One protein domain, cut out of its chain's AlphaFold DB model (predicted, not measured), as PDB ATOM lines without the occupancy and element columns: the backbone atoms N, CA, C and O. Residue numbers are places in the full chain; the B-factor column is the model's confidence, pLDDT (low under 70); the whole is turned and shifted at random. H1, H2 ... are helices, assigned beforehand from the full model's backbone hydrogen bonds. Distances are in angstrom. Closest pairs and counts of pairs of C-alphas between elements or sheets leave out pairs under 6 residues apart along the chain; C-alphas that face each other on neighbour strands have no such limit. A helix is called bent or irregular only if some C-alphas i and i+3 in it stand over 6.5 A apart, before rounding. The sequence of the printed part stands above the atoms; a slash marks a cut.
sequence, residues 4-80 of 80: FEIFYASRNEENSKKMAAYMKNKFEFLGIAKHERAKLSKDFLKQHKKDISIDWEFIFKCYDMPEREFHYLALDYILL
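Overview. This is residues 4 to 80 of the 80 residues of the protein "Putative DNA alkylation repair enzyme" of Clostridium sp. Maddingley MBC34-26 (UniProt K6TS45). The longest helix, H3, packs on H5, which folds back along H4 in a helical hairpin; H1 packs on H3. H2 touches no helix and lies at one end of the long axis, with the link after H3 at the other. The printed part has 77 residues, five named helices, H1 to H5 in order, and no named strand: all helix, compact, radius of gyration of the C-alphas 12.7 A, spans 39 by 21 by 19 A.

Arrangement. H3, residues 34 to 48, is irregular: C-alphas 40 and 43 are 7.4 A apart. It touches H5, residues 68 to 78, at a steep tilt of 40 degrees, the same way; the closest C-alphas, of Leu 45 and Tyr 77, are 6.4 A apart. H5 touches H4, residues 56 to 64, at a shallow tilt of 17 degrees, opposite ways; the closest C-alphas, of Cys 62 and Phe 70, are 5.0 A apart. With residues 37 to 40 alone, H3 only just touches H1, residues 4 to 9, with 3 pairs of C-alphas within 8 A, the closest Ile 6 and Leu 40, 7.2 A. H2, residues 13 to 22, is apart from H4 and H5. Every O i to N i+4 pair is within hydrogen-bond range in H1, H2, H4 and H5; in H3, 9 of 11.

Along the chain. H3 is 19.7 A long, H5 15.8 A and H2 14.3 A. C-alpha 4 is at (43.371, -37.336, -41.462), C-alpha 78 at (35.238, -26.952, -31.394).

Size, cuts and confidence. The C-alphas farthest apart, of Glu 14 and Ile 52, are 39.5 A apart. The printed part has no cut; the link from H2 to H3 is long. No printed residue is under 70 in pLDDT.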
ATOM      1  N   PHE A   4      42.138 -37.807 -40.829       97.25
ATOM      2  CA  PHE A   4      43.371 -37.336 -41.462       97.25
ATOM      3  C   PHE A   4      43.643 -38.072 -42.775       97.25
ATOM      4  O   PHE A   4      43.888 -37.437 -43.797       97.25
ATOM      5  N   GLU A   5      43.529 -39.402 -42.771       96.88
ATOM      6  CA  GLU A   5      43.691 -40.228 -43.974       96.88
ATOM      7  C   GLU A   5      42.669 -39.863 -45.053       96.88
ATOM      8  O   GLU A   5      43.023 -39.767 -46.225       96.88
ATOM      9  N   ILE A   6      41.419 -39.598 -44.663       97.38
ATOM     10  CA  ILE A   6      40.359 -39.192 -45.596       97.38
ATOM     11  C   ILE A   6      40.701 -37.866 -46.273       97.38
ATOM     12  O   ILE A   6      40.538 -37.730 -47.486       97.38
ATOM     13  N   PHE A   7      41.178 -36.887 -45.506       98.00
ATOM     14  CA  PHE A   7      41.574 -35.593 -46.054       98.00
ATOM     15  C   PHE A   7      42.762 -35.750 -47.005       98.00
ATOM     16  O   PHE A   7      42.701 -35.265 -48.132       98.00
ATOM     17  N   TYR A   8      43.797 -36.495 -46.610       98.00
ATOM     18  CA  TYR A   8      44.944 -36.751 -47.480       98.00
ATOM     19  C   TYR A   8      44.566 -37.487 -48.770       98.00
ATOM     20  O   TYR A   8      45.009 -37.094 -49.848       98.00
ATOM     21  N   ALA A   9      43.702 -38.501 -48.691       97.69
ATOM     22  CA  ALA A   9      43.202 -39.226 -49.857       97.69
ATOM     23  C   ALA A   9      42.347 -38.353 -50.795       97.69
ATOM     24  O   ALA A   9      42.209 -38.674 -51.974       97.69
ATOM     25  N   SER A  10      41.794 -37.246 -50.290       97.56
ATOM     26  CA  SER A  10      40.974 -36.299 -51.058       97.56
ATOM     27  C   SER A  10      41.782 -35.115 -51.608       97.56
ATOM     28  O   SER A  10      41.201 -34.115 -52.031       97.56
ATOM     29  N   ARG A  11      43.120 -35.185 -51.578       98.06
ATOM     30  CA  ARG A  11      43.989 -34.104 -52.052       98.06
ATOM     31  C   ARG A  11      43.742 -33.799 -53.535       98.06
ATOM     32  O   ARG A  11      43.687 -34.689 -54.380       98.06
ATOM     33  N   ASN A  12      43.681 -32.510 -53.853       98.25
ATOM     34  CA  ASN A  12      43.612 -31.983 -55.206       98.25
ATOM     35  C   ASN A  12      44.748 -30.972 -55.419       98.25
ATOM     36  O   ASN A  12      44.674 -29.826 -54.981       98.25
ATOM     37  N   GLU A  13      45.794 -31.399 -56.125       97.50
ATOM     38  CA  GLU A  13      47.011 -30.608 -56.367       97.50
ATOM     39  C   GLU A  13      46.751 -29.295 -57.123       97.50
ATOM     40  O   GLU A  13      47.383 -28.271 -56.856       97.50
ATOM     41  N   GLU A  14      45.809 -29.292 -58.069       97.56
ATOM     42  CA  GLU A  14      45.478 -28.085 -58.828       97.56
ATOM     43  C   GLU A  14      44.816 -27.040 -57.924       97.56
ATOM     44  O   GLU A  14      45.203 -25.867 -57.918       97.56
ATOM     45  N   ASN A  15      43.839 -27.467 -57.124       97.62
ATOM     46  CA  ASN A  15      43.162 -26.586 -56.182       97.62
ATOM     47  C   ASN A  15      44.076 -26.170 -55.030       97.62
ATOM     48  O   ASN A  15      44.017 -25.016 -54.613       97.62
ATOM     49  N   SER A  16      44.952 -27.062 -54.563       97.81
ATOM     50  CA  SER A  16      45.946 -26.777 -53.525       97.81
ATOM     51  C   SER A  16      46.785 -25.555 -53.898       97.81
ATOM     52  O   SER A  16      46.817 -24.571 -53.156       97.81
ATOM     53  N   LYS A  17      47.355 -25.545 -55.110       97.88
ATOM     54  CA  LYS A  17      48.150 -24.417 -55.623       97.88
ATOM     55  C   LYS A  17      47.343 -23.120 -55.688       97.88
ATOM     56  O   LYS A  17      47.841 -22.066 -55.293       97.88
ATOM     57  N   LYS A  18      46.088 -23.180 -56.152       98.06
ATOM     58  CA  LYS A  18      45.196 -22.007 -56.220       98.06
ATOM     59  C   LYS A  18      44.873 -21.456 -54.826       98.06
ATOM     60  O   LYS A  18      44.907 -20.242 -54.625       98.06
ATOM     61  N   MET A  19      44.581 -22.327 -53.861       97.88
ATOM     62  CA  MET A  19      44.244 -21.945 -52.484       97.88
ATOM     63  C   MET A  19      45.456 -21.394 -51.725       97.88
ATOM     64  O   MET A  19      45.339 -20.368 -51.050       97.88
ATOM     65  N   ALA A  20      46.631 -22.006 -51.895       98.00
ATOM     66  CA  ALA A  20      47.887 -21.495 -51.357       98.00
ATOM     67  C   ALA A  20      48.197 -20.099 -51.920       98.00
ATOM     68  O   ALA A  20      48.428 -19.164 -51.148       98.00
ATOM     69  N   ALA A  21      48.091 -19.914 -53.242       97.88
ATOM     70  CA  ALA A  21      48.309 -18.622 -53.889       97.88
ATOM     71  C   ALA A  21      47.342 -17.540 -53.377       97.88
ATOM     72  O   ALA A  21      47.770 -16.420 -53.092       97.88
ATOM     73  N   TYR A  22      46.062 -17.879 -53.182       97.25
ATOM     74  CA  TYR A  22      45.073 -16.978 -52.581       97.25
ATOM     75  C   TYR A  22      45.499 -16.505 -51.179       97.25
ATOM     76  O   TYR A  22      45.386 -15.322 -50.856       97.25
ATOM     77  N   MET A  23      46.086 -17.396 -50.376       96.94
ATOM     78  CA  MET A  23      46.649 -17.078 -49.058       96.94
ATOM     79  C   MET A  23      48.094 -16.551 -49.109       96.94
ATOM     80  O   MET A  23      48.808 -16.587 -48.104       96.94
ATOM     81  N   LYS A  24      48.539 -16.034 -50.264       97.56
ATOM     82  CA  LYS A  24      49.896 -15.502 -50.492       97.56
ATOM     83  C   LYS A  24      51.002 -16.509 -50.149       97.56
ATOM     84  O   LYS A  24      52.057 -16.114 -49.659       97.56
ATOM     85  N   ASN A  25      50.739 -17.798 -50.373       96.38
ATOM     86  CA  ASN A  25      51.626 -18.930 -50.097       96.38
ATOM     87  C   ASN A  25      52.138 -18.989 -48.647       96.38
ATOM     88  O   ASN A  25      53.237 -19.468 -48.393       96.38
ATOM     89  N   LYS A  26      51.351 -18.486 -47.686       97.31
ATOM     90  CA  LYS A  26      51.687 -18.560 -46.253       97.31
ATOM     91  C   LYS A  26      51.291 -19.879 -45.594       97.31
ATOM     92  O   LYS A  26      51.677 -20.118 -44.458       97.31
ATOM     93  N   PHE A  27      50.482 -20.679 -46.280       96.62
ATOM     94  CA  PHE A  27      49.961 -21.944 -45.780       96.62
ATOM     95  C   PHE A  27      49.925 -22.968 -46.905       96.62
ATOM     96  O   PHE A  27      49.648 -22.614 -48.058       96.62
ATOM     97  N   GLU A  28      50.148 -24.224 -46.540       97.69
ATOM     98  CA  GLU A  28      49.922 -25.362 -47.418       97.69
ATOM     99  C   GLU A  28      48.437 -25.722 -47.431       97.69
ATOM    100  O   GLU A  28      47.684 -25.409 -46.503       97.69
ATOM    101  N   PHE A  29      48.000 -26.353 -48.515       98.50
ATOM    102  CA  PHE A  29      46.621 -26.784 -48.684       98.50
ATOM    103  C   PHE A  29      46.580 -28.175 -49.301       98.50
ATOM    104  O   PHE A  29      47.395 -28.514 -50.159       98.50
ATOM    105  N   LEU A  30      45.578 -28.958 -48.929       98.50
ATOM    106  CA  LEU A  30      45.211 -30.180 -49.643       98.50
ATOM    107  C   LEU A  30      44.407 -29.876 -50.913       98.50
ATOM    108  O   LEU A  30      44.307 -30.726 -51.789       98.50
ATOM    109  N   GLY A  31      43.847 -28.673 -51.038       98.25
ATOM    110  CA  GLY A  31      43.016 -28.288 -52.176       98.25
ATOM    111  C   GLY A  31      41.547 -28.673 -52.011       98.25
ATOM    112  O   GLY A  31      40.836 -28.792 -53.010       98.25
ATOM    113  N   ILE A  32      41.093 -28.868 -50.769       98.25
ATOM    114  CA  ILE A  32      39.726 -29.299 -50.467       98.25
ATOM    115  C   ILE A  32      38.865 -28.065 -50.202       98.25
ATOM    116  O   ILE A  32      39.065 -27.313 -49.241       98.25
ATOM    117  N   ALA A  33      37.856 -27.856 -51.043       96.69
ATOM    118  CA  ALA A  33      36.935 -26.742 -50.875       96.69
ATOM    119  C   ALA A  33      36.064 -26.917 -49.618       96.69
ATOM    120  O   ALA A  33      35.762 -28.029 -49.190       96.69
ATOM    121  N   LYS A  34      35.570 -25.807 -49.049       95.19
ATOM    122  CA  LYS A  34      34.763 -25.815 -47.811       95.19
ATOM    123  C   LYS A  34      33.591 -26.808 -47.845       95.19
ATOM    124  O   LYS A  34      33.353 -27.497 -46.859       95.19
ATOM    125  N   HIS A  35      32.852 -26.863 -48.955       95.94
ATOM    126  CA  HIS A  35      31.684 -27.738 -49.088       95.94
ATOM    127  C   HIS A  35      32.074 -29.225 -49.083       95.94
ATOM    128  O   HIS A  35      31.391 -30.041 -48.469       95.94
ATOM    129  N   GLU A  36      33.190 -29.564 -49.723       97.19
ATOM    130  CA  GLU A  36      33.729 -30.920 -49.760       97.19
ATOM    131  C   GLU A  36      34.306 -31.314 -48.403       97.19
ATOM    132  O   GLU A  36      33.944 -32.361 -47.872       97.19
ATOM    133  N   ARG A  37      35.080 -30.426 -47.767       97.25
ATOM    134  CA  ARG A  37      35.593 -30.624 -46.406       97.25
ATOM    135  C   ARG A  37      34.465 -30.935 -45.425       97.25
ATOM    136  O   ARG A  37      34.546 -31.920 -44.703       97.25
ATOM    137  N   ALA A  38      33.397 -30.133 -45.443       95.94
ATOM    138  CA  ALA A  38      32.232 -30.331 -44.583       95.94
ATOM    139  C   ALA A  38      31.527 -31.670 -44.851       95.94
ATOM    140  O   ALA A  38      31.019 -32.295 -43.923       95.94
ATOM    141  N   LYS A  39      31.501 -32.135 -46.107       97.12
ATOM    142  CA  LYS A  39      30.965 -33.454 -46.461       97.12
ATOM    143  C   LYS A  39      31.846 -34.580 -45.914       97.12
ATOM    144  O   LYS A  39      31.309 -35.516 -45.332       97.12
ATOM    145  N   LEU A  40      33.168 -34.475 -46.071       97.56
ATOM    146  CA  LEU A  40      34.141 -35.474 -45.617       97.56
ATOM    147  C   LEU A  40      34.195 -35.586 -44.086       97.56
ATOM    148  O   LEU A  40      34.315 -36.686 -43.552       97.56
ATOM    149  N   SER A  41      34.072 -34.465 -43.368       96.69
ATOM    150  CA  SER A  41      34.114 -34.443 -41.901       96.69
ATOM    151  C   SER A  41      32.767 -34.709 -41.232       96.69
ATOM    152  O   SER A  41      32.737 -34.964 -40.030       96.69
ATOM    153  N   LYS A  42      31.651 -34.705 -41.974       95.06
ATOM    154  CA  LYS A  42      30.287 -34.794 -41.422       95.06
ATOM    155  C   LYS A  42      30.089 -35.958 -40.454       95.06
ATOM    156  O   LYS A  42      29.594 -35.755 -39.345       95.06
ATOM    157  N   ASP A  43      30.441 -37.171 -40.872       94.06
ATOM    158  CA  ASP A  43      30.186 -38.369 -40.069       94.06
ATOM    159  C   ASP A  43      31.149 -38.478 -38.884       94.06
ATOM    160  O   ASP A  43      30.734 -38.920 -37.814       94.06
ATOM    161  N   PHE A  44      32.390 -38.005 -39.045       95.38
ATOM    162  CA  PHE A  44      33.358 -37.871 -37.953       95.38
ATOM    163  C   PHE A  44      32.817 -36.920 -36.876       95.38
ATOM    164  O   PHE A  44      32.631 -37.300 -35.726       95.38
ATOM    165  N   LEU A  45      32.456 -35.704 -37.278       94.38
ATOM    166  CA  LEU A  45      31.932 -34.666 -36.396       94.38
ATOM    167  C   LEU A  45      30.635 -35.102 -35.691       94.38
ATOM    168  O   LEU A  45      30.460 -34.882 -34.495       94.38
ATOM    169  N   LYS A  46      29.735 -35.801 -36.393       93.19
ATOM    170  CA  LYS A  46      28.495 -36.326 -35.802       93.19
ATOM    171  C   LYS A  46      28.746 -37.354 -34.691       93.19
ATOM    172  O   LYS A  46      27.932 -37.431 -33.769       93.19
ATOM    173  N   GLN A  47      29.817 -38.145 -34.785       91.69
ATOM    174  CA  GLN A  47      30.196 -39.102 -33.737       91.69
ATOM    175  C   GLN A  47      30.654 -38.372 -32.471       91.69
ATOM    176  O   GLN A  47      30.233 -38.753 -31.385       91.69
ATOM    177  N   HIS A  48      31.400 -37.278 -32.632       90.50
ATOM    178  CA  HIS A  48      31.957 -36.491 -31.528       90.50
ATOM    179  C   HIS A  48      30.998 -35.460 -30.920       90.50
ATOM    180  O   HIS A  48      31.188 -35.013 -29.796       90.50
ATOM    181  N   LYS A  49      29.901 -35.117 -31.604       87.56
ATOM    182  CA  LYS A  49      28.885 -34.175 -31.092       87.56
ATOM    183  C   LYS A  49      28.228 -34.616 -29.769       87.56
ATOM    184  O   LYS A  49      27.603 -33.804 -29.095       87.56
ATOM    185  N   LYS A  50      28.297 -35.905 -29.419       85.81
ATOM    186  CA  LYS A  50      27.740 -36.450 -28.167       85.81
ATOM    187  C   LYS A  50      28.760 -36.521 -27.032       85.81
ATOM    188  O   LYS A  50      28.387 -36.932 -25.933       85.81
ATOM    189  N   ASP A  51      30.012 -36.167 -27.297       88.25
ATOM    190  CA  ASP A  51      31.067 -36.236 -26.300       88.25
ATOM    191  C   ASP A  51      30.816 -35.182 -25.217       88.25
ATOM    192  O   ASP A  51      30.379 -34.063 -25.481       88.25
ATOM    193  N   ILE A  52      31.061 -35.558 -23.962       85.06
ATOM    194  CA  ILE A  52      30.826 -34.690 -22.797       85.06
ATOM    195  C   ILE A  52      31.930 -33.623 -22.682       85.06
ATOM    196  O   ILE A  52      31.740 -32.582 -22.056       85.06
ATOM    197  N   SER A  53      33.087 -33.873 -23.294       91.12
ATOM    198  CA  SER A  53      34.274 -33.028 -23.228       91.12
ATOM    199  C   SER A  53      34.927 -32.879 -24.594       91.12
ATOM    200  O   SER A  53      34.919 -33.808 -25.397       91.12
ATOM    201  N   ILE A  54      35.560 -31.729 -24.808       92.75
ATOM    202  CA  ILE A  54      36.361 -31.438 -25.997       92.75
ATOM    203  C   ILE A  54      37.660 -32.255 -25.958       92.75
ATOM    204  O   ILE A  54      38.400 -32.189 -24.972       92.75
ATOM    205  N   ASP A  55      37.963 -32.968 -27.043       95.00
ATOM    206  CA  ASP A  55      39.268 -33.597 -27.261       95.00
ATOM    207  C   ASP A  55      40.312 -32.546 -27.686       95.00
ATOM    208  O   ASP A  55      40.444 -32.178 -28.858       95.00
ATOM    209  N   TRP A  56      41.050 -32.026 -26.706       95.44
ATOM    210  CA  TRP A  56      42.120 -31.054 -26.941       95.44
ATOM    211  C   TRP A  56      43.339 -31.656 -27.639       95.44
ATOM    212  O   TRP A  56      44.025 -30.943 -28.371       95.44
ATOM    213  N   GLU A  57      43.606 -32.949 -27.449       96.38
ATOM    214  CA  GLU A  57      44.724 -33.626 -28.105       96.38
ATOM    215  C   GLU A  57      44.492 -33.673 -29.618       96.38
ATOM    216  O   GLU A  57      45.384 -33.325 -30.398       96.38
ATOM    217  N   PHE A  58      43.264 -33.984 -30.040       96.12
ATOM    218  CA  PHE A  58      42.855 -33.902 -31.439       96.12
ATOM    219  C   PHE A  58      43.022 -32.488 -32.014       96.12
ATOM    220  O   PHE A  58      43.582 -32.327 -33.100       96.12
ATOM    221  N   ILE A  59      42.585 -31.456 -31.283       97.06
ATOM    222  CA  ILE A  59      42.706 -30.057 -31.724       97.06
ATOM    223  C   ILE A  59      44.171 -29.677 -31.936       97.06
ATOM    224  O   ILE A  59      44.513 -29.132 -32.987       97.06
ATOM    225  N   PHE A  60      45.043 -29.970 -30.969       97.94
ATOM    226  CA  PHE A  60      46.465 -29.658 -31.097       97.94
ATOM    227  C   PHE A  60      47.108 -30.429 -32.243       97.94
ATOM    228  O   PHE A  60      47.838 -29.834 -33.032       97.94
ATOM    229  N   LYS A  61      46.751 -31.704 -32.417       97.75
ATOM    230  CA  LYS A  61      47.210 -32.501 -33.555       97.75
ATOM    231  C   LYS A  61      46.798 -31.893 -34.894       97.75
ATOM    232  O   LYS A  61      47.596 -31.870 -35.819       97.75
ATOM    233  N   CYS A  62      45.579 -31.370 -35.015       98.00
ATOM    234  CA  CYS A  62      45.142 -30.673 -36.224       98.00
ATOM    235  C   CYS A  62      45.927 -29.382 -36.500       98.00
ATOM    236  O   CYS A  62      46.164 -29.064 -37.664       98.00
ATOM    237  N   TYR A  63      46.304 -28.636 -35.461       97.69
ATOM    238  CA  TYR A  63      47.085 -27.399 -35.589       97.69
ATOM    239  C   TYR A  63      48.581 -27.635 -35.841       97.69
ATOM    240  O   TYR A  63      49.257 -26.719 -36.301       97.69
ATOM    241  N   ASP A  64      49.085 -28.838 -35.570       97.94
ATOM    242  CA  ASP A  64      50.457 -29.246 -35.898       97.94
ATOM    243  C   ASP A  64      50.620 -29.623 -37.384       97.94
ATOM    244  O   ASP A  64      51.727 -29.667 -37.917       97.94
ATOM    245  N   MET A  65      49.510 -29.864 -38.091       97.88
ATOM    246  CA  MET A  65      49.551 -30.199 -39.513       97.88
ATOM    247  C   MET A  65      49.861 -28.967 -40.374       97.88
ATOM    248  O   MET A  65      49.298 -27.896 -40.134       97.88
ATOM    249  N   PRO A  66      50.665 -29.102 -41.444       96.88
ATOM    250  CA  PRO A  66      51.025 -27.967 -42.290       96.88
ATOM    251  C   PRO A  66      49.842 -27.454 -43.124       96.88
ATOM    252  O   PRO A  66      49.745 -26.250 -43.393       96.88
ATOM    253  N   GLU A  67      48.913 -28.334 -43.515       98.31
ATOM    254  CA  GLU A  67      47.790 -27.937 -44.357       98.31
ATOM    255  C   GLU A  67      46.676 -27.215 -43.591       98.31
ATOM    256  O   GLU A  67      46.206 -27.611 -42.515       98.31
ATOM    257  N   ARG A  68      46.188 -26.123 -44.183       98.19
ATOM    258  CA  ARG A  68      45.208 -25.242 -43.546       98.19
ATOM    259  C   ARG A  68      43.852 -25.917 -43.334       98.19
ATOM    260  O   ARG A  68      43.112 -25.523 -42.434       98.19
ATOM    261  N   GLU A  69      43.513 -26.935 -44.121       98.62
ATOM    262  CA  GLU A  69      42.279 -27.703 -43.958       98.62
ATOM    263  C   GLU A  69      42.158 -28.369 -42.585       98.62
ATOM    264  O   GLU A  69      41.045 -28.427 -42.058       98.62
ATOM    265  N   PHE A  70      43.267 -28.791 -41.973       98.44
ATOM    266  CA  PHE A  70      43.257 -29.393 -40.636       98.44
ATOM    267  C   PHE A  70      42.970 -28.371 -39.538       98.44
ATOM    268  O   PHE A  70      42.174 -28.629 -38.639       98.44
ATOM    269  N   HIS A  71      43.506 -27.160 -39.664       98.19
ATOM    270  CA  HIS A  71      43.178 -26.059 -38.763       98.19
ATOM    271  C   HIS A  71      41.684 -25.734 -38.800       98.19
ATOM    272  O   HIS A  71      41.051 -25.492 -37.775       98.19
ATOM    273  N   TYR A  72      41.094 -25.741 -39.995       97.75
ATOM    274  CA  TYR A  72      39.662 -25.532 -40.116       97.75
ATOM    275  C   TYR A  72      38.838 -26.713 -39.592       97.75
ATOM    276  O   TYR A  72      37.764 -26.481 -39.053       97.75
ATOM    277  N   LEU A  73      39.328 -27.949 -39.724       97.88
ATOM    278  CA  LEU A  73      38.705 -29.122 -39.111       97.88
ATOM    279  C   LEU A  73      38.679 -29.004 -37.580       97.88
ATOM    280  O   LEU A  73      37.654 -29.308 -36.978       97.88
ATOM    281  N   ALA A  74      39.754 -28.511 -36.959       97.69
ATOM    282  CA  ALA A  74      39.783 -28.242 -35.521       97.69
ATOM    283  C   ALA A  74      38.743 -27.191 -35.106       97.69
ATOM    284  O   ALA A  74      38.051 -27.370 -34.108       97.69
ATOM    285  N   LEU A  75      38.589 -26.115 -35.885       96.94
ATOM    286  CA  LEU A  75      37.540 -25.119 -35.636       96.94
ATOM    287  C   LEU A  75      36.139 -25.721 -35.791       96.94
ATOM    288  O   LEU A  75      35.286 -25.486 -34.941       96.94
ATOM    289  N   ASP A  76      35.913 -26.515 -36.842       95.44
ATOM    290  CA  ASP A  76      34.641 -27.211 -37.054       95.44
ATOM    291  C   ASP A  76      34.340 -28.185 -35.894       95.44
ATOM    292  O   ASP A  76      33.182 -28.346 -35.527       95.44
ATOM    293  N   TYR A  77      35.371 -28.797 -35.299       95.69
ATOM    294  CA  TYR A  77      35.264 -29.681 -34.135       95.69
ATOM    295  C   TYR A  77      34.908 -28.929 -32.843       95.69
ATOM    296  O   TYR A  77      34.032 -29.363 -32.103       95.69
ATOM    297  N   ILE A  78      35.538 -27.780 -32.579       94.31
ATOM    298  CA  ILE A  78      35.238 -26.952 -31.394       94.31
ATOM    299  C   ILE A  78      33.802 -26.405 -31.439       94.31
ATOM    300  O   ILE A  78      33.180 -26.215 -30.397       94.31
ATOM    301  N   LEU A  79      33.282 -26.132 -32.636       90.50
ATOM    302  CA  LEU A  79      31.962 -25.531 -32.855       90.50
ATOM    303  C   LEU A  79      30.811 -26.556 -32.944       90.50
ATOM    304  O   LEU A  79      29.718 -26.181 -33.382       90.50
ATOM    305  N   LEU A  80      31.053 -27.831 -32.602       84.19
ATOM    306  CA  LEU A  80      30.086 -28.929 -32.749       84.19
ATOM    307  C   LEU A  80      28.766 -28.761 -31.983       84.19
ATOM    308  O   LEU A  80      28.747 -28.172 -30.887       84.19
TER     309      LEU A  80